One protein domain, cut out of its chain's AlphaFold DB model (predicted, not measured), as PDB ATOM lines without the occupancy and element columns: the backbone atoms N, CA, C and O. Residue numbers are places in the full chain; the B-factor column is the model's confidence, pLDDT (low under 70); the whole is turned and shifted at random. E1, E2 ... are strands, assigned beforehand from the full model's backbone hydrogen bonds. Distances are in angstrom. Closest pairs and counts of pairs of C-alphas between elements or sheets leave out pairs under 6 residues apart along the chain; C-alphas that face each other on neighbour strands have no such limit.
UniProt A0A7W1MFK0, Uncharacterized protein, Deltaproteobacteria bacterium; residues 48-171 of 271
ATOM      1  N   THR A  48     -12.450 132.617  94.115       58.00
ATOM      2  CA  THR A  48     -13.602 133.060  93.321       58.00
ATOM      3  C   THR A  48     -14.660 133.766  94.170       58.00
ATOM      4  O   THR A  48     -15.562 134.398  93.630       58.00
ATOM      5  N   GLU A  49     -14.546 133.686  95.495       75.00
ATOM      6  CA  GLU A  49     -15.519 134.222  96.440       75.00
ATOM      7  C   GLU A  49     -15.139 135.648  96.873       75.00
ATOM      8  O   GLU A  49     -14.635 135.875  97.972       75.00
ATOM      9  N   LEU A  50     -15.375 136.620  95.983       86.50
ATOM     10  CA  LEU A  50     -15.165 138.047  96.269       86.50
ATOM     11  C   LEU A  50     -16.096 138.553  97.380       86.50
ATOM     12  O   LEU A  50     -15.699 139.355  98.222       86.50
ATOM     13  N   LEU A  51     -17.352 138.104  97.356       91.44
ATOM     14  CA  LEU A  51     -18.405 138.566  98.250       91.44
ATOM     15  C   LEU A  51     -18.784 137.437  99.217       91.44
ATOM     16  O   LEU A  51     -19.763 136.731  98.969       91.44
ATOM     17  N   PRO A  52     -18.040 137.242 100.321       89.62
ATOM     18  CA  PRO A  52     -18.450 136.283 101.336       89.62
ATOM     19  C   PRO A  52     -19.787 136.712 101.946       89.62
ATOM     20  O   PRO A  52     -20.127 137.900 101.956       89.62
ATOM     21  N   ALA A  53     -20.531 135.750 102.498       91.12
ATOM     22  CA  ALA A  53     -21.849 135.992 103.096       91.12
ATOM     23  C   ALA A  53     -21.829 137.086 104.178       91.12
ATOM     24  O   ALA A  53     -22.781 137.855 104.297       91.12
ATOM     25  N   LYS A  54     -20.738 137.152 104.949       93.00
ATOM     26  CA  LYS A  54     -20.474 138.184 105.949       93.00
ATOM     27  C   LYS A  54     -18.969 138.306 106.184       93.00
ATOM     28  O   LYS A  54     -18.290 137.284 106.297       93.00
ATOM     29  N   LEU A  55     -18.468 139.529 106.291       93.62
ATOM     30  CA  LEU A  55     -17.132 139.821 106.806       93.62
ATOM     31  C   LEU A  55     -17.216 140.079 108.314       93.62
ATOM     32  O   LEU A  55     -18.167 140.693 108.800       93.62
ATOM     33  N   ALA A  56     -16.252 139.552 109.069       94.38
ATOM     34  CA  ALA A  56     -16.150 139.857 110.492       94.38
ATOM     35  C   ALA A  56     -15.576 141.264 110.706       94.38
ATOM     36  O   ALA A  56     -14.944 141.835 109.816       94.38
ATOM     37  N   ASP A  57     -15.748 141.796 111.915       91.81
ATOM     38  CA  ASP A  57     -15.118 143.052 112.312       91.81
ATOM     39  C   ASP A  57     -13.596 142.961 112.107       91.81
ATOM     40  O   ASP A  57     -12.972 141.950 112.448       91.81
ATOM     41  N   LYS A  58     -13.000 144.019 111.544       94.88
ATOM     42  CA  LYS A  58     -11.578 144.087 111.157       94.88
ATOM     43  C   LYS A  58     -11.137 143.054 110.114       94.88
ATOM     44  O   LYS A  58      -9.949 142.750 110.010       94.88
ATOM     45  N   GLN A  59     -12.061 142.514 109.329       96.44
ATOM     46  CA  GLN A  59     -11.731 141.744 108.136       96.44
ATOM     47  C   GLN A  59     -12.190 142.482 106.890       96.44
ATOM     48  O   GLN A  59     -13.263 143.083 106.865       96.44
ATOM     49  N   GLY A  60     -11.382 142.381 105.843       96.69
ATOM     50  CA  GLY A  60     -11.734 142.867 104.521       96.69
ATOM     51  C   GLY A  60     -11.377 141.870 103.435       96.69
ATOM     52  O   GLY A  60     -10.738 140.838 103.674       96.69
ATOM     53  N   VAL A  61     -11.800 142.199 102.222       96.75
ATOM     54  CA  VAL A  61     -11.413 141.482 101.006       96.75
ATOM     55  C   VAL A  61     -10.824 142.483 100.033       96.75
ATOM     56  O   VAL A  61     -11.450 143.496  99.735       96.75
ATOM     57  N   VAL A  62      -9.626 142.200  99.533       96.81
ATOM     58  CA  VAL A  62      -9.006 143.012  98.488       96.81
ATOM     59  C   VAL A  62      -9.841 142.923  97.218       96.81
ATOM     60  O   VAL A  62     -10.187 141.835  96.760       96.81
ATOM     61  N   PHE A  63     -10.154 144.086  96.666       95.69
ATOM     62  CA  PHE A  63     -11.014 144.265  95.511       95.69
ATOM     63  C   PHE A  63     -10.241 144.941  94.388       95.69
ATOM     64  O   PHE A  63      -9.885 146.121  94.462       95.69
ATOM     65  N   ALA A  64     -10.010 144.186  93.321       95.00
ATOM     66  CA  ALA A  64      -9.542 144.754  92.072       95.00
ATOM     67  C   ALA A  64     -10.732 145.169  91.195       95.00
ATOM     68  O   ALA A  64     -11.789 144.530  91.168       95.00
ATOM     69  N   GLU A  65     -10.524 146.229  90.412       90.31
ATOM     70  CA  GLU A  65     -11.517 146.756  89.468       90.31
ATOM     71  C   GLU A  65     -11.962 145.703  88.443       90.31
ATOM     72  O   GLU A  65     -13.123 145.669  88.030       90.31
ATOM     73  N   LYS A  66     -11.030 144.832  88.042       91.12
ATOM     74  CA  LYS A  66     -11.257 143.717  87.127       91.12
ATOM     75  C   LYS A  66     -11.106 142.401  87.877       91.12
ATOM     76  O   LYS A  66     -10.182 142.225  88.664       91.12
ATOM     77  N   GLN A  67     -12.013 141.469  87.600       90.81
ATOM     78  CA  GLN A  67     -12.001 140.144  88.216       90.81
ATOM     79  C   GLN A  67     -10.696 139.401  87.947       90.81
ATOM     80  O   GLN A  67     -10.292 139.264  86.792       90.81
ATOM     81  N   GLY A  68     -10.090 138.882  89.017       89.00
ATOM     82  CA  GLY A  68      -8.853 138.102  88.946       89.00
ATOM     83  C   GLY A  68      -7.595 138.927  88.672       89.00
ATOM     84  O   GLY A  68      -6.535 138.342  88.463       89.00
ATOM     85  N   ASP A  69      -7.704 140.257  88.654       93.06
ATOM     86  CA  ASP A  69      -6.550 141.153  88.612       93.06
ATOM     87  C   ASP A  69      -5.919 141.270  90.017       93.06
ATOM     88  O   ASP A  69      -6.211 140.495  90.932       93.06
ATOM     89  N   GLN A  70      -5.032 142.237  90.200       94.69
ATOM     90  CA  GLN A  70      -4.340 142.490  91.459       94.69
ATOM     91  C   GLN A  70      -4.344 143.978  91.798       94.69
ATOM     92  O   GLN A  70      -4.379 144.842  90.922       94.69
ATOM     93  N   VAL A  71      -4.274 144.276  93.091       96.38
ATOM     94  CA  VAL A  71      -4.097 145.636  93.597       96.38
ATOM     95  C   VAL A  71      -2.624 145.835  93.922       96.38
ATOM     96  O   VAL A  71      -2.033 145.055  94.667       96.38
ATOM     97  N   THR A  72      -2.030 146.880  93.354       95.19
ATOM     98  CA  THR A  72      -0.624 147.222  93.581       95.19
ATOM     99  C   THR A  72      -0.510 148.329  94.618       95.19
ATOM    100  O   THR A  72      -1.158 149.366  94.497       95.19
ATOM    101  N   ALA A  73       0.367 148.129  95.594       94.00
ATOM    102  CA  ALA A  73       0.725 149.106  96.613       94.00
ATOM    103  C   ALA A  73       2.246 149.239  96.722       94.00
ATOM    104  O   ALA A  73       2.990 148.378  96.253       94.00
ATOM    105  N   THR A  74       2.724 150.317  97.342       92.19
ATOM    106  CA  THR A  74       4.159 150.518  97.585       92.19
ATOM    107  C   THR A  74       4.447 150.505  99.078       92.19
ATOM    108  O   THR A  74       3.978 151.372  99.807       92.19
ATOM    109  N   VAL A  75       5.277 149.566  99.529       92.62
ATOM    110  CA  VAL A  75       5.735 149.468 100.921       92.62
ATOM    111  C   VAL A  75       7.238 149.696 100.946       92.62
ATOM    112  O   VAL A  75       8.001 148.929 100.367       92.62
ATOM    113  N   LYS A  76       7.688 150.780 101.594       91.31
ATOM    114  CA  LYS A  76       9.121 151.136 101.704       91.31
ATOM    115  C   LYS A  76       9.852 151.154 100.345       91.31
ATOM    116  O   LYS A  76      10.999 150.729 100.240       91.31
ATOM    117  N   GLY A  77       9.175 151.631  99.298       90.50
ATOM    118  CA  GLY A  77       9.709 151.700  97.931       90.50
ATOM    119  C   GLY A  77       9.666 150.383  97.146       90.50
ATOM    120  O   GLY A  77      10.126 150.353  96.008       90.50
ATOM    121  N   GLN A  78       9.117 149.307  97.717       92.69
ATOM    122  CA  GLN A  78       8.900 148.032  97.033       92.69
ATOM    123  C   GLN A  78       7.439 147.887  96.613       92.69
ATOM    124  O   GLN A  78       6.530 148.188  97.384       92.69
ATOM    125  N   SER A  79       7.222 147.405  95.391       94.44
ATOM    126  CA  SER A  79       5.890 147.100  94.870       94.44
ATOM    127  C   SER A  79       5.381 145.796  95.486       94.44
ATOM    128  O   SER A  79       6.020 144.756  95.335       94.44
ATOM    129  N   VAL A  80       4.227 145.852  96.143       95.44
ATOM    130  CA  VAL A  80       3.493 144.701  96.680       95.44
ATOM    131  C   VAL A  80       2.240 144.528  95.835       95.44
ATOM    132  O   VAL A  80       1.491 145.484  95.643       95.44
ATOM    133  N   MET A  81       2.016 143.327  95.306       96.25
ATOM    134  CA  MET A  81       0.834 143.017  94.504       96.25
ATOM    135  C   MET A  81      -0.040 142.042  95.276       96.25
ATOM    136  O   MET A  81       0.412 140.953  95.624       96.25
ATOM    137  N   ILE A  82      -1.278 142.442  95.550       96.31
ATOM    138  CA  ILE A  82      -2.221 141.648  96.328       96.31
ATOM    139  C   ILE A  82      -3.324 141.147  95.391       96.31
ATOM    140  O   ILE A  82      -3.997 141.973  94.767       96.31
ATOM    141  N   PRO A  83      -3.523 139.824  95.257       95.69
ATOM    142  CA  PRO A  83      -4.550 139.279  94.375       95.69
ATOM    143  C   PRO A  83      -5.968 139.722  94.758       95.69
ATOM    144  O   PRO A  83      -6.302 139.814  95.944       95.69
ATOM    145  N   ASP A  84      -6.823 139.927  93.756       95.19
ATOM    146  CA  ASP A  84      -8.269 140.093  93.933       95.19
ATOM    147  C   ASP A  84      -8.873 138.937  94.752       95.19
ATOM    148  O   ASP A  84      -8.496 137.773  94.596       95.19
ATOM    149  N   GLY A  85      -9.807 139.251  95.650       94.12
ATOM    150  CA  GLY A  85     -10.441 138.266  96.531       94.12
ATOM    151  C   GLY A  85      -9.591 137.839  97.735       94.12
ATOM    152  O   GLY A  85     -10.027 137.000  98.527       94.12
ATOM    153  N   THR A  86      -8.388 138.399  97.918       95.81
ATOM    154  CA  THR A  86      -7.555 138.097  99.092       95.81
ATOM    155  C   THR A  86      -8.233 138.585 100.368       95.81
ATOM    156  O   THR A  86      -8.501 139.775 100.524       95.81
ATOM    157  N   LYS A  87      -8.477 137.670 101.312       96.00
ATOM    158  CA  LYS A  87      -8.948 138.013 102.660       96.00
ATOM    159  C   LYS A  87      -7.798 138.612 103.460       96.00
ATOM    160  O   LYS A  87      -6.720 138.022 103.518       96.00
ATOM    161  N   VAL A  88      -8.045 139.748 104.096       96.69
ATOM    162  CA  VAL A  88      -7.037 140.506 104.840       96.69
ATOM    163  C   VAL A  88      -7.565 140.944 106.201       96.69
ATOM    164  O   VAL A  88      -8.770 141.112 106.395       96.69
ATOM    165  N   GLU A  89      -6.654 141.119 107.156       97.94
ATOM    166  CA  GLU A  89      -6.952 141.765 108.437       97.94
ATOM    167  C   GLU A  89      -6.791 143.279 108.278       97.94
ATOM    168  O   GLU A  89      -5.788 143.739 107.734       97.94
ATOM    169  N   ILE A  90      -7.762 144.043 108.767       97.62
ATOM    170  CA  ILE A  90      -7.724 145.505 108.775       97.62
ATOM    171  C   ILE A  90      -6.950 145.966 110.010       97.62
ATOM    172  O   ILE A  90      -7.350 145.702 111.146       97.62
ATOM    173  N   ALA A  91      -5.825 146.642 109.781       97.12
ATOM    174  CA  ALA A  91      -4.996 147.219 110.833       97.12
ATOM    175  C   ALA A  91      -5.471 148.628 111.209       97.12
ATOM    176  O   ALA A  91      -5.544 148.954 112.396       97.12
ATOM    177  N   ALA A  92      -5.821 149.435 110.205       95.94
ATOM    178  CA  ALA A  92      -6.312 150.794 110.377       95.94
ATOM    179  C   ALA A  92      -7.186 151.216 109.190       95.94
ATOM    180  O   ALA A  92      -7.014 150.732 108.071       95.94
ATOM    181  N   GLU A  93      -8.095 152.147 109.453       93.56
ATOM    182  CA  GLU A  93      -8.907 152.835 108.453       93.56
ATOM    183  C   GLU A  93      -8.644 154.331 108.627       93.56
ATOM    184  O   GLU A  93      -8.755 154.856 109.739       93.56
ATOM    185  N   GLN A  94      -8.249 154.999 107.549       91.19
ATOM    186  CA  GLN A  94      -8.148 156.447 107.506       91.19
ATOM    187  C   GLN A  94      -9.418 156.979 106.855       91.19
ATOM    188  O   GLN A  94      -9.547 157.000 105.629       91.19
ATOM    189  N   ASP A  95     -10.351 157.392 107.706       81.44
ATOM    190  CA  ASP A  95     -11.515 158.142 107.257       81.44
ATOM    191  C   ASP A  95     -11.114 159.590 106.947       81.44
ATOM    192  O   ASP A  95     -10.238 160.168 107.601       81.44
ATOM    193  N   VAL A  96     -11.754 160.169 105.939       80.00
ATOM    194  CA  VAL A  96     -11.498 161.532 105.474       80.00
ATOM    195  C   VAL A  96     -12.701 162.392 105.828       80.00
ATOM    196  O   VAL A  96     -13.816 162.163 105.373       80.00
ATOM    197  N   GLY A  97     -12.479 163.378 106.696       76.00
ATOM    198  CA  GLY A  97     -13.492 164.371 107.041       76.00
ATOM    199  C   GLY A  97     -13.565 165.487 106.001       76.00
ATOM    200  O   GLY A  97     -12.608 165.722 105.265       76.00
ATOM    201  N   VAL A  98     -14.685 166.215 105.972       74.31
ATOM    202  CA  VAL A  98     -14.843 167.423 105.142       74.31
ATOM    203  C   VAL A  98     -13.699 168.408 105.417       74.31
ATOM    204  O   VAL A  98     -13.360 168.676 106.571       74.31
ATOM    205  N   GLY A  99     -13.090 168.929 104.351       71.88
ATOM    206  CA  GLY A  99     -11.921 169.812 104.397       71.88
ATOM    207  C   GLY A  99     -10.573 169.089 104.519       71.88
ATOM    208  O   GLY A  99      -9.525 169.732 104.429       71.88
ATOM    209  N   GLY A 100     -10.575 167.766 104.695       70.88
ATOM    210  CA  GLY A 100      -9.383 166.927 104.683       70.88
ATOM    211  C   GLY A 100      -9.065 166.496 103.260       70.88
ATOM    212  O   GLY A 100      -9.492 165.431 102.841       70.88
ATOM    213  N   GLY A 101      -8.311 167.306 102.511       72.88
ATOM    214  CA  GLY A 101      -7.963 167.058 101.099       72.88
ATOM    215  C   GLY A 101      -7.152 165.783 100.794       72.88
ATOM    216  O   GLY A 101      -6.569 165.691  99.714       72.88
ATOM    217  N   ASP A 102      -7.101 164.834 101.724       85.81
ATOM    218  CA  ASP A 102      -6.474 163.527 101.599       85.81
ATOM    219  C   ASP A 102      -7.432 162.509 100.945       85.81
ATOM    220  O   ASP A 102      -8.659 162.652 100.959       85.81
ATOM    221  N   GLU A 103      -6.861 161.454 100.363       91.06
ATOM    222  CA  GLU A 103      -7.619 160.289  99.900       91.06
ATOM    223  C   GLU A 103      -7.869 159.323 101.069       91.06
ATOM    224  O   GLU A 103      -7.000 159.109 101.914       91.06
ATOM    225  N   ALA A 104      -9.047 158.701 101.095       94.50
ATOM    226  CA  ALA A 104      -9.372 157.668 102.067       94.50
ATOM    227  C   ALA A 104      -8.533 156.410 101.814       94.50
ATOM    228  O   ALA A 104      -8.424 155.924 100.677       94.50
ATOM    229  N   SER A 105      -7.986 155.841 102.884       96.31
ATOM    230  CA  SER A 105      -7.110 154.676 102.807       96.31
ATOM    231  C   SER A 105      -7.454 153.631 103.865       96.31
ATOM    232  O   SER A 105      -8.062 153.907 104.900       96.31
ATOM    233  N   VAL A 106      -7.082 152.386 103.582       97.50
ATOM    234  CA  VAL A 106      -7.243 151.247 104.483       97.50
ATOM    235  C   VAL A 106      -5.906 150.528 104.570       97.50
ATOM    236  O   VAL A 106      -5.367 150.055 103.566       97.50
ATOM    237  N   THR A 107      -5.363 150.427 105.779       97.81
ATOM    238  CA  THR A 107      -4.152 149.654 106.051       97.81
ATOM    239  C   THR A 107      -4.529 148.217 106.372       97.81
ATOM    240  O   THR A 107      -5.257 147.944 107.331       97.81
ATOM    241  N   VAL A 108      -3.993 147.280 105.599       98.12
ATOM    242  CA  VAL A 108      -4.268 145.847 105.730       98.12
ATOM    243  C   VAL A 108      -3.002 145.067 106.059       98.12
ATOM    244  O   VAL A 108      -1.905 145.459 105.667       98.12
ATOM    245  N   LYS A 109      -3.137 143.932 106.748       97.62
ATOM    246  CA  LYS A 109      -2.030 142.985 106.931       97.62
ATOM    247  C   LYS A 109      -2.017 141.966 105.801       97.62
ATOM    248  O   LYS A 109      -2.963 141.192 105.648       97.62
ATOM    249  N   PHE A 110      -0.919 141.926 105.057       96.50
ATOM    250  CA  PHE A 110      -0.684 140.970 103.980       96.50
ATOM    251  C   PHE A 110       0.749 140.435 104.062       96.50
ATOM    252  O   PHE A 110       1.696 141.207 104.175       96.50
ATOM    253  N   GLU A 111       0.907 139.107 104.080       94.00
ATOM    254  CA  GLU A 111       2.213 138.424 104.180       94.00
ATOM    255  C   GLU A 111       3.115 138.937 105.326       94.00
ATOM    256  O   GLU A 111       4.337 139.020 105.213       94.00
ATOM    257  N   GLY A 112       2.501 139.291 106.460       92.56
ATOM    258  CA  GLY A 112       3.204 139.808 107.640       92.56
ATOM    259  C   GLY A 112       3.636 141.276 107.541       92.56
ATOM    260  O   GLY A 112       4.337 141.754 108.432       92.56
ATOM    261  N   GLN A 113       3.220 141.991 106.496       94.69
ATOM    262  CA  GLN A 113       3.466 143.418 106.301       94.69
ATOM    263  C   GLN A 113       2.164 144.214 106.408       94.69
ATOM    264  O   GLN A 113       1.094 143.707 106.081       94.69
ATOM    265  N   GLU A 114       2.266 145.466 106.841       96.94
ATOM    266  CA  GLU A 114       1.176 146.436 106.739       96.94
ATOM    267  C   GLU A 114       1.265 147.141 105.386       96.94
ATOM    268  O   GLU A 114       2.316 147.672 105.014       96.94
ATOM    269  N   VAL A 115       0.166 147.103 104.639       97.44
ATOM    270  CA  VAL A 115       0.052 147.645 103.289       97.44
ATOM    271  C   VAL A 115      -1.104 148.631 103.268       97.44
ATOM    272  O   VAL A 115      -2.231 148.268 103.597       97.44
ATOM    273  N   GLU A 116      -0.833 149.871 102.883       97.12
ATOM    274  CA  GLU A 116      -1.871 150.878 102.683       97.12
ATOM    275  C   GLU A 116      -2.457 150.753 101.276       97.12
ATOM    276  O   GLU A 116      -1.730 150.744 100.278       97.12
ATOM    277  N   LEU A 117      -3.778 150.624 101.208       97.19
ATOM    278  CA  LEU A 117      -4.554 150.552  99.978       97.19
ATOM    279  C   LEU A 117      -5.537 151.721  99.938       97.19
ATOM    280  O   LEU A 117      -6.015 152.165 100.981       97.19
ATOM    281  N   LYS A 118      -5.900 152.181  98.737       96.25
ATOM    282  CA  LYS A 118      -7.054 153.081  98.588       96.25
ATOM    283  C   LYS A 118      -8.305 152.394  99.140       96.25
ATOM    284  O   LYS A 118      -8.475 151.187  98.945       96.25
ATOM    285  N   ALA A 119      -9.186 153.153  99.789       96.25
ATOM    286  CA  ALA A 119     -10.378 152.593 100.429       96.25
ATOM    287  C   ALA A 119     -11.285 151.830  99.444       96.25
ATOM    288  O   ALA A 119     -11.790 150.756  99.765       96.25
ATOM    289  N   ASP A 120     -11.395 152.297  98.194       96.44
ATOM    290  CA  ASP A 120     -12.150 151.621  97.128       96.44
ATOM    291  C   ASP A 120     -11.555 150.280  96.668       96.44
ATOM    292  O   ASP A 120     -12.138 149.638  95.798       96.44
ATOM    293  N   ARG A 121     -10.430 149.834  97.240       97.38
ATOM    294  CA  ARG A 121      -9.778 148.542  96.960       97.38
ATOM    295  C   ARG A 121      -9.929 147.524  98.073       97.38
ATOM    296  O   ARG A 121      -9.349 146.441  97.978       97.38
ATOM    297  N   VAL A 122     -10.695 147.836  99.114       97.38
ATOM    298  CA  VAL A 122     -10.942 146.917 100.225       97.38
ATOM    299  C   VAL A 122     -12.434 146.883 100.528       97.38
ATOM    300  O   VAL A 122     -13.022 147.876 100.939       97.38
ATOM    301  N   LEU A 123     -13.059 145.720 100.345       97.25
ATOM    302  CA  LEU A 123     -14.441 145.508 100.764       97.25
ATOM    303  C   LEU A 123     -14.494 145.411 102.286       97.25
ATOM    304  O   LEU A 123     -13.812 144.572 102.878       97.25
ATOM    305  N   LEU A 124     -15.351 146.228 102.891       96.44
ATOM    306  CA  LEU A 124     -15.613 146.278 104.328       96.44
ATOM    307  C   LEU A 124     -17.098 145.998 104.574       96.44
ATOM    308  O   LEU A 124     -17.942 146.491 103.826       96.44
ATOM    309  N   GLU A 125     -17.452 145.247 105.625       95.38
ATOM    310  CA  GLU A 125     -18.862 144.875 105.868       95.38
ATOM    311  C   GLU A 125     -19.775 146.100 106.012       95.38
ATOM    312  O   GLU A 125     -20.878 146.114 105.471       95.38
ATOM    313  N   GLY A 126     -19.310 147.149 106.700       94.81
ATOM    314  CA  GLY A 126     -20.086 148.376 106.925       94.81
ATOM    315  C   GLY A 126     -20.401 149.163 105.648       94.81
ATOM    316  O   GLY A 126     -21.405 149.871 105.593       94.81
ATOM    317  N   ALA A 127     -19.587 148.982 104.606       95.81
ATOM    318  CA  ALA A 127     -19.724 149.625 103.303       95.81
ATOM    319  C   ALA A 127     -20.612 148.827 102.324       95.81
ATOM    320  O   ALA A 127     -20.854 149.267 101.199       95.81
ATOM    321  N   LEU A 128     -21.107 147.648 102.728       97.25
ATOM    322  CA  LEU A 128     -21.926 146.770 101.893       97.25
ATOM    323  C   LEU A 128     -23.413 146.871 102.248       97.25
ATOM    324  O   LEU A 128     -23.848 146.581 103.361       97.25
ATOM    325  N   LYS A 129     -24.242 147.188 101.251       97.69
ATOM    326  CA  LYS A 129     -25.702 147.037 101.308       97.69
ATOM    327  C   LYS A 129     -26.085 145.769 100.545       97.69
ATOM    328  O   LYS A 129     -26.166 145.783  99.320       97.69
ATOM    329  N   ARG A 130     -26.272 144.655 101.257       97.69
ATOM    330  CA  ARG A 130     -26.525 143.327 100.663       97.69
ATOM    331  C   ARG A 130     -27.976 143.157 100.194       97.69
ATOM    332  O   ARG A 130     -28.894 143.718 100.795       97.69
ATOM    333  N   SER A 131     -28.180 142.355  99.150       97.81
ATOM    334  CA  SER A 131     -29.502 141.836  98.780       97.81
ATOM    335  C   SER A 131     -30.013 140.856  99.843       97.81
ATOM    336  O   SER A 131     -29.235 140.266 100.594       97.81
ATOM    337  N   ALA A 132     -31.330 140.643  99.900       95.88
ATOM    338  CA  ALA A 132     -31.942 139.758 100.897       95.88
ATOM    339  C   ALA A 132     -31.486 138.289 100.786       95.88
ATOM    340  O   ALA A 132     -31.452 137.576 101.784       95.88
ATOM    341  N   ASP A 133     -31.128 137.837  99.581       95.31
ATOM    342  CA  ASP A 133     -30.601 136.493  99.331       95.31
ATOM    343  C   ASP A 133     -29.071 136.397  99.468       95.31
ATOM    344  O   ASP A 133     -28.509 135.316  99.292       95.31
ATOM    345  N   GLY A 134     -28.395 137.514  99.763       95.12
ATOM    346  CA  GLY A 134     -26.946 137.597  99.938       95.12
ATOM    347  C   GLY A 134     -26.120 137.388  98.666       95.12
ATOM    348  O   GLY A 134     -24.895 137.360  98.757       95.12
ATOM    349  N   LYS A 135     -26.749 137.241  97.491       95.94
ATOM    350  CA  LYS A 135     -26.038 136.992  96.224       95.94
ATOM    351  C   LYS A 135     -25.431 138.243  95.608       95.94
ATOM    352  O   LYS A 135     -24.526 138.131  94.781       95.94
ATOM    353  N   HIS A 136     -25.933 139.408  96.003       97.88
ATOM    354  CA  HIS A 136     -25.501 140.697  95.498       97.88
ATOM    355  C   HIS A 136     -25.250 141.673  96.646       97.88
ATOM    356  O   HIS A 136     -25.808 141.546  97.740       97.88
ATOM    357  N   ALA A 137     -24.426 142.681  96.389       98.25
ATOM    358  CA  ALA A 137     -24.259 143.814  97.283       98.25
ATOM    359  C   ALA A 137     -23.956 145.084  96.496       98.25
ATOM    360  O   ALA A 137     -23.295 145.040  95.459       98.25
ATOM    361  N   VAL A 138     -24.414 146.217  97.018       98.38
ATOM    362  CA  VAL A 138     -23.897 147.528  96.625       98.38
ATOM    363  C   VAL A 138     -22.783 147.882  97.596       98.38
ATOM    364  O   VAL A 138     -23.014 147.907  98.805       98.38
ATOM    365  N   PHE A 139     -21.585 148.104  97.069       97.81
ATOM    366  CA  PHE A 139     -20.432 148.595  97.810       97.81
ATOM    367  C   PHE A 139     -20.304 150.095  97.569       97.81
ATOM    368  O   PHE A 139     -20.103 150.506  96.424       97.81
ATOM    369  N   THR A 140     -20.428 150.879  98.635       97.19
ATOM    370  CA  THR A 140     -20.183 152.323  98.614       97.19
ATOM    371  C   THR A 140     -19.122 152.642  99.646       97.19
ATOM    372  O   THR A 140     -19.292 152.306 100.817       97.19
ATOM    373  N   ILE A 141     -18.068 153.338  99.233       96.12
ATOM    374  CA  ILE A 141     -17.057 153.833 100.162       96.12
ATOM    375  C   ILE A 141     -16.567 155.216  99.749       96.12
ATOM    376  O   ILE A 141     -16.350 155.471  98.561       96.12
ATOM    377  N   THR A 142     -16.409 156.099 100.733       95.06
ATOM    378  CA  THR A 142     -15.795 157.416 100.551       95.06
ATOM    379  C   THR A 142     -14.348 157.239 100.103       95.06
ATOM    380  O   THR A 142     -13.611 156.435 100.669       95.06
ATOM    381  N   THR A 143     -13.941 157.969  99.070       94.75
ATOM    382  CA  THR A 143     -12.590 157.922  98.498       94.75
ATOM    383  C   THR A 143     -11.803 159.203  98.737       94.75
ATOM    384  O   THR A 143     -10.577 159.149  98.751       94.75
ATOM    385  N   ALA A 144     -12.476 160.337  98.934       92.56
ATOM    386  CA  ALA A 144     -11.864 161.622  99.261       92.56
ATOM    387  C   ALA A 144     -12.918 162.579  99.837       92.56
ATOM    388  O   ALA A 144     -14.087 162.498  99.457       92.56
ATOM    389  N   CYS A 145     -12.504 163.523 100.683       89.00
ATOM    390  CA  CYS A 145     -13.368 164.602 101.169       89.00
ATOM    391  C   CYS A 145     -12.650 165.953 101.115       89.00
ATOM    392  O   CYS A 145     -11.958 166.352 102.042       89.00
ATOM    393  N   GLY A 146     -12.842 166.691 100.020       86.94
ATOM    394  CA  GLY A 146     -12.458 168.103  99.956       86.94
ATOM    395  C   GLY A 146     -13.547 168.977 100.576       86.94
ATOM    396  O   GLY A 146     -14.051 168.689 101.661       86.94
ATOM    397  N   ASP A 147     -13.972 170.000  99.836       83.88
ATOM    398  CA  ASP A 147     -15.197 170.751 100.151       83.88
ATOM    399  C   ASP A 147     -16.448 169.860 100.034       83.88
ATOM    400  O   ASP A 147     -17.448 170.063 100.714       83.88
ATOM    401  N   VAL A 148     -16.369 168.843  99.171       83.50
ATOM    402  CA  VAL A 148     -17.401 167.833  98.938       83.50
ATOM    403  C   VAL A 148     -16.771 166.451  99.087       83.50
ATOM    404  O   VAL A 148     -15.637 166.216  98.656       83.50
ATOM    405  N   CYS A 149     -17.510 165.536  99.710       89.25
ATOM    406  CA  CYS A 149     -17.112 164.139  99.815       89.25
ATOM    407  C   CYS A 149     -17.483 163.367  98.550       89.25
ATOM    408  O   CYS A 149     -18.597 163.482  98.040       89.25
ATOM    409  N   HIS A 150     -16.547 162.548  98.087       91.50
ATOM    410  CA  HIS A 150     -16.689 161.675  96.936       91.50
ATOM    411  C   HIS A 150     -16.636 160.220  97.383       91.50
ATOM    412  O   HIS A 150     -15.811 159.846  98.216       91.50
ATOM    413  N   ALA A 151     -17.489 159.389  96.801       94.88
ATOM    414  CA  ALA A 151     -17.553 157.962  97.033       94.88
ATOM    415  C   ALA A 151     -17.583 157.199  95.711       94.88
ATOM    416  O   ALA A 151     -18.145 157.657  94.713       94.88
ATOM    417  N   ALA A 152     -17.003 156.002  95.721       96.25
ATOM    418  CA  ALA A 152     -17.121 155.053  94.626       96.25
ATOM    419  C   ALA A 152     -18.268 154.077  94.905       96.25
ATOM    420  O   ALA A 152     -18.412 153.595  96.029       96.25
ATOM    421  N   ILE A 153     -19.062 153.765  93.875       97.81
ATOM    422  CA  ILE A 153     -20.238 152.898  93.996       97.81
ATOM    423  C   ILE A 153     -20.115 151.717  93.034       97.81
ATOM    424  O   ILE A 153     -20.023 151.897  91.815       97.81
ATOM    425  N   TYR A 154     -20.185 150.500  93.565       98.06
ATOM    426  CA  TYR A 154     -20.121 149.262  92.789       98.06
ATOM    427  C   TYR A 154     -21.308 148.346  93.080       98.06
ATOM    428  O   TYR A 154     -21.714 148.183  94.226       98.06
ATOM    429  N   LEU A 155     -21.818 147.676  92.046       97.94
ATOM    430  CA  LEU A 155     -22.648 146.481  92.183       97.94
ATOM    431  C   LEU A 155     -21.754 145.243  92.104       97.94
ATOM    432  O   LEU A 155     -21.042 145.062  91.114       97.94
ATOM    433  N   LEU A 156     -21.827 144.396  93.126       97.12
ATOM    434  CA  LEU A 156     -21.051 143.171  93.282       97.12
ATOM    435  C   LEU A 156     -21.968 141.948  93.324       97.12
ATOM    436  O   LEU A 156     -23.077 142.016  93.857       97.12
ATOM    437  N   SER A 157     -21.460 140.823  92.827       95.06
ATOM    438  CA  SER A 157     -22.125 139.520  92.828       95.06
ATOM    439  C   SER A 157     -21.195 138.434  93.373       95.06
ATOM    440  O   SER A 157     -19.971 138.528  93.254       95.06
ATOM    441  N   VAL A 158     -21.769 137.386  93.967       92.75
ATOM    442  CA  VAL A 158     -21.019 136.257  94.562       92.75
ATOM    443  C   VAL A 158     -20.178 135.459  93.561       92.75
ATOM    444  O   VAL A 158     -19.204 134.829  93.955       92.75
ATOM    445  N   ASP A 159     -20.513 135.508  92.270       88.69
ATOM    446  CA  ASP A 159     -19.724 134.923  91.172       88.69
ATOM    447  C   ASP A 159     -18.498 135.778  90.784       88.69
ATOM    448  O   ASP A 159     -17.766 135.465  89.840       88.69
ATOM    449  N   GLY A 160     -18.274 136.876  91.508       90.12
ATOM    450  CA  GLY A 160     -17.220 137.839  91.245       90.12
ATOM    451  C   GLY A 160     -17.574 138.832  90.142       90.12
ATOM    452  O   GLY A 160     -16.715 139.627  89.765       90.12
ATOM    453  N   LYS A 161     -18.796 138.863  89.610       92.44
ATOM    454  CA  LYS A 161     -19.169 139.932  88.685       92.44
ATOM    455  C   LYS A 161     -19.251 141.266  89.428       92.44
ATOM    456  O   LYS A 161     -19.799 141.353  90.525       92.44
ATOM    457  N   ARG A 162     -18.706 142.320  88.821       94.62
ATOM    458  CA  ARG A 162     -18.618 143.659  89.417       94.62
ATOM    459  C   ARG A 162     -18.837 144.744  88.374       94.62
ATOM    460  O   ARG A 162     -18.413 144.602  87.227       94.62
ATOM    461  N   THR A 163     -19.513 145.819  88.754       96.50
ATOM    462  CA  THR A 163     -19.818 146.934  87.849       96.50
ATOM    463  C   THR A 163     -19.784 148.238  88.621       96.50
ATOM    464  O   THR A 163     -20.524 148.383  89.591       96.50
ATOM    465  N   LYS A 164     -18.938 149.183  88.194       96.62
ATOM    466  CA  LYS A 164     -18.967 150.551  88.722       96.62
ATOM    467  C   LYS A 164     -20.272 151.197  88.264       96.62
ATOM    468  O   LYS A 164     -20.523 151.271  87.063       96.62
ATOM    469  N   LEU A 165     -21.109 151.600  89.214       97.19
ATOM    470  CA  LEU A 165     -22.369 152.281  88.929       97.19
ATOM    471  C   LEU A 165     -22.115 153.763  88.651       97.19
ATOM    472  O   LEU A 165     -22.667 154.311  87.702       97.19
ATOM    473  N   GLY A 166     -21.224 154.372  89.434       94.75
ATOM    474  CA  GLY A 166     -20.871 155.776  89.312       94.75
ATOM    475  C   GLY A 166     -20.008 156.262  90.467       94.75
ATOM    476  O   GLY A 166     -19.315 155.478  91.125       94.75
ATOM    477  N   GLU A 167     -20.061 157.568  90.669       92.88
ATOM    478  CA  GLU A 167     -19.440 158.306  91.765       92.88
ATOM    479  C   GLU A 167     -20.519 159.193  92.387       92.88
ATOM    480  O   GLU A 167     -21.428 159.624  91.678       92.88
ATOM    481  N   GLY A 168     -20.430 159.468  93.683       90.06
ATOM    482  CA  GLY A 168     -21.364 160.378  94.345       90.06
ATOM    483  C   GLY A 168     -20.929 160.730  95.764       90.06
ATOM    484  O   GLY A 168     -19.732 160.755  96.032       90.06
ATOM    485  N   GLY A 169     -21.868 161.060  96.649       89.38
ATOM    486  CA  GLY A 169     -21.595 161.414  98.046       89.38
ATOM    487  C   GLY A 169     -21.436 160.210  98.994       89.38
ATOM    488  O   GLY A 169     -21.583 159.057  98.595       89.38
ATOM    489  N   PRO A 170     -21.193 160.442 100.293       86.50
ATOM    490  CA  PRO A 170     -21.074 159.366 101.283       86.50
ATOM    491  C   PRO A 170     -22.419 158.665 101.569       86.50
ATOM    492  O   PRO A 170     -22.455 157.482 101.914       86.50
ATOM    493  N   ASP A 171     -23.544 159.356 101.365       89.00
ATOM    494  CA  ASP A 171     -24.875 158.873 101.739       89.00
ATOM    495  C   ASP A 171     -25.551 158.094 100.610       89.00
ATOM    496  O   ASP A 171     -26.207 158.652  99.731       89.00
TER     497      ASP A 171
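Overview. This is residues 48 to 171 of the 271 residues of an uncharacterized protein of Deltaproteobacteria bacterium (UniProt A0A7W1MFK0). A strongly twisted and curled sheet of five strands, E6 E5 E4 E1 E7, has the hairpin E2 E3 over part of one face, the strands of the two crossed. A second sheet of four strands, E8 E9 E10 E11, stands beside the five-stranded sheet and comes close to it at a few places along E9. The printed part has 124 residues with no named helix and eleven named strands, E1 to E11 in order along the chain; the three sheets are antiparallel, and the class is all strand. The whole is compact, with a radius of gyration of the C-alphas of 14.0 A and spans of 39 by 36 by 25 A.

Arrangement. The largest sheet runs E6 (residues 113 to 118), E5 (105 to 110), E4 (87 to 94), E1 (59 to 62), E7 (122 to 124), with E6 and E7 as edge strands. E4 E5 E6 form a meander, each strand the antiparallel neighbour of the one before. N 108 and O 115 of E5 and E6 are 2.8 A apart, within hydrogen-bond range, as are N 107 and O 92 of E5 and E4 at 2.8 A. E4 bends by 71 degrees at residue 91, and its pairing is staggered: residues 87 to 89 pair with E1, residues 89 to 94 with E5. N 88 of E4 and O 60 of E1 are within hydrogen-bond range at 2.9 A, and so are N 123 of E7 and O 61 of E1 at 2.8 A. The hairpin E2 (70 to 75) and E3 (78 to 83), with N 73 and O 80 at 2.9 A, makes a sandwich with this sheet, two sheets face to face with strands at 81 degrees; the closest C-alphas of E2 and E6 are Val 75 and Val 115, 6.4 A. The other sheet, E8 (128 to 130), E9 (136 to 145), E10 (149 to 157), E11 (162 to 168), is also a meander; N 129 and O 138 are 2.8 A apart, N 139 and O 154 2.8 A, N 155 and O 163 2.9 A. The closest C-alphas of E7 and E9 are Leu 123 and Phe 139, 7.4 A; E2 and E9 are apart.

Along the chain. E1 begins at C-alpha 59 (-11.731, 141.744, 108.136). E9, the longest strand, spans 27.4 A from C-alpha 136 (-25.501, 140.697, 95.498), E10 26.1 A and E4 19.1 A. E11 spans 17.6 A and ends at C-alpha 168 (-21.364, 160.378, 94.345).

Size, cuts and confidence. The C-alphas of Gly 77 and Ala 132 are the two farthest apart, 43.4 A. The printed part has no cut and no long link. The mean pLDDT of the printed part is 92.8; residue 48 alone is under 70.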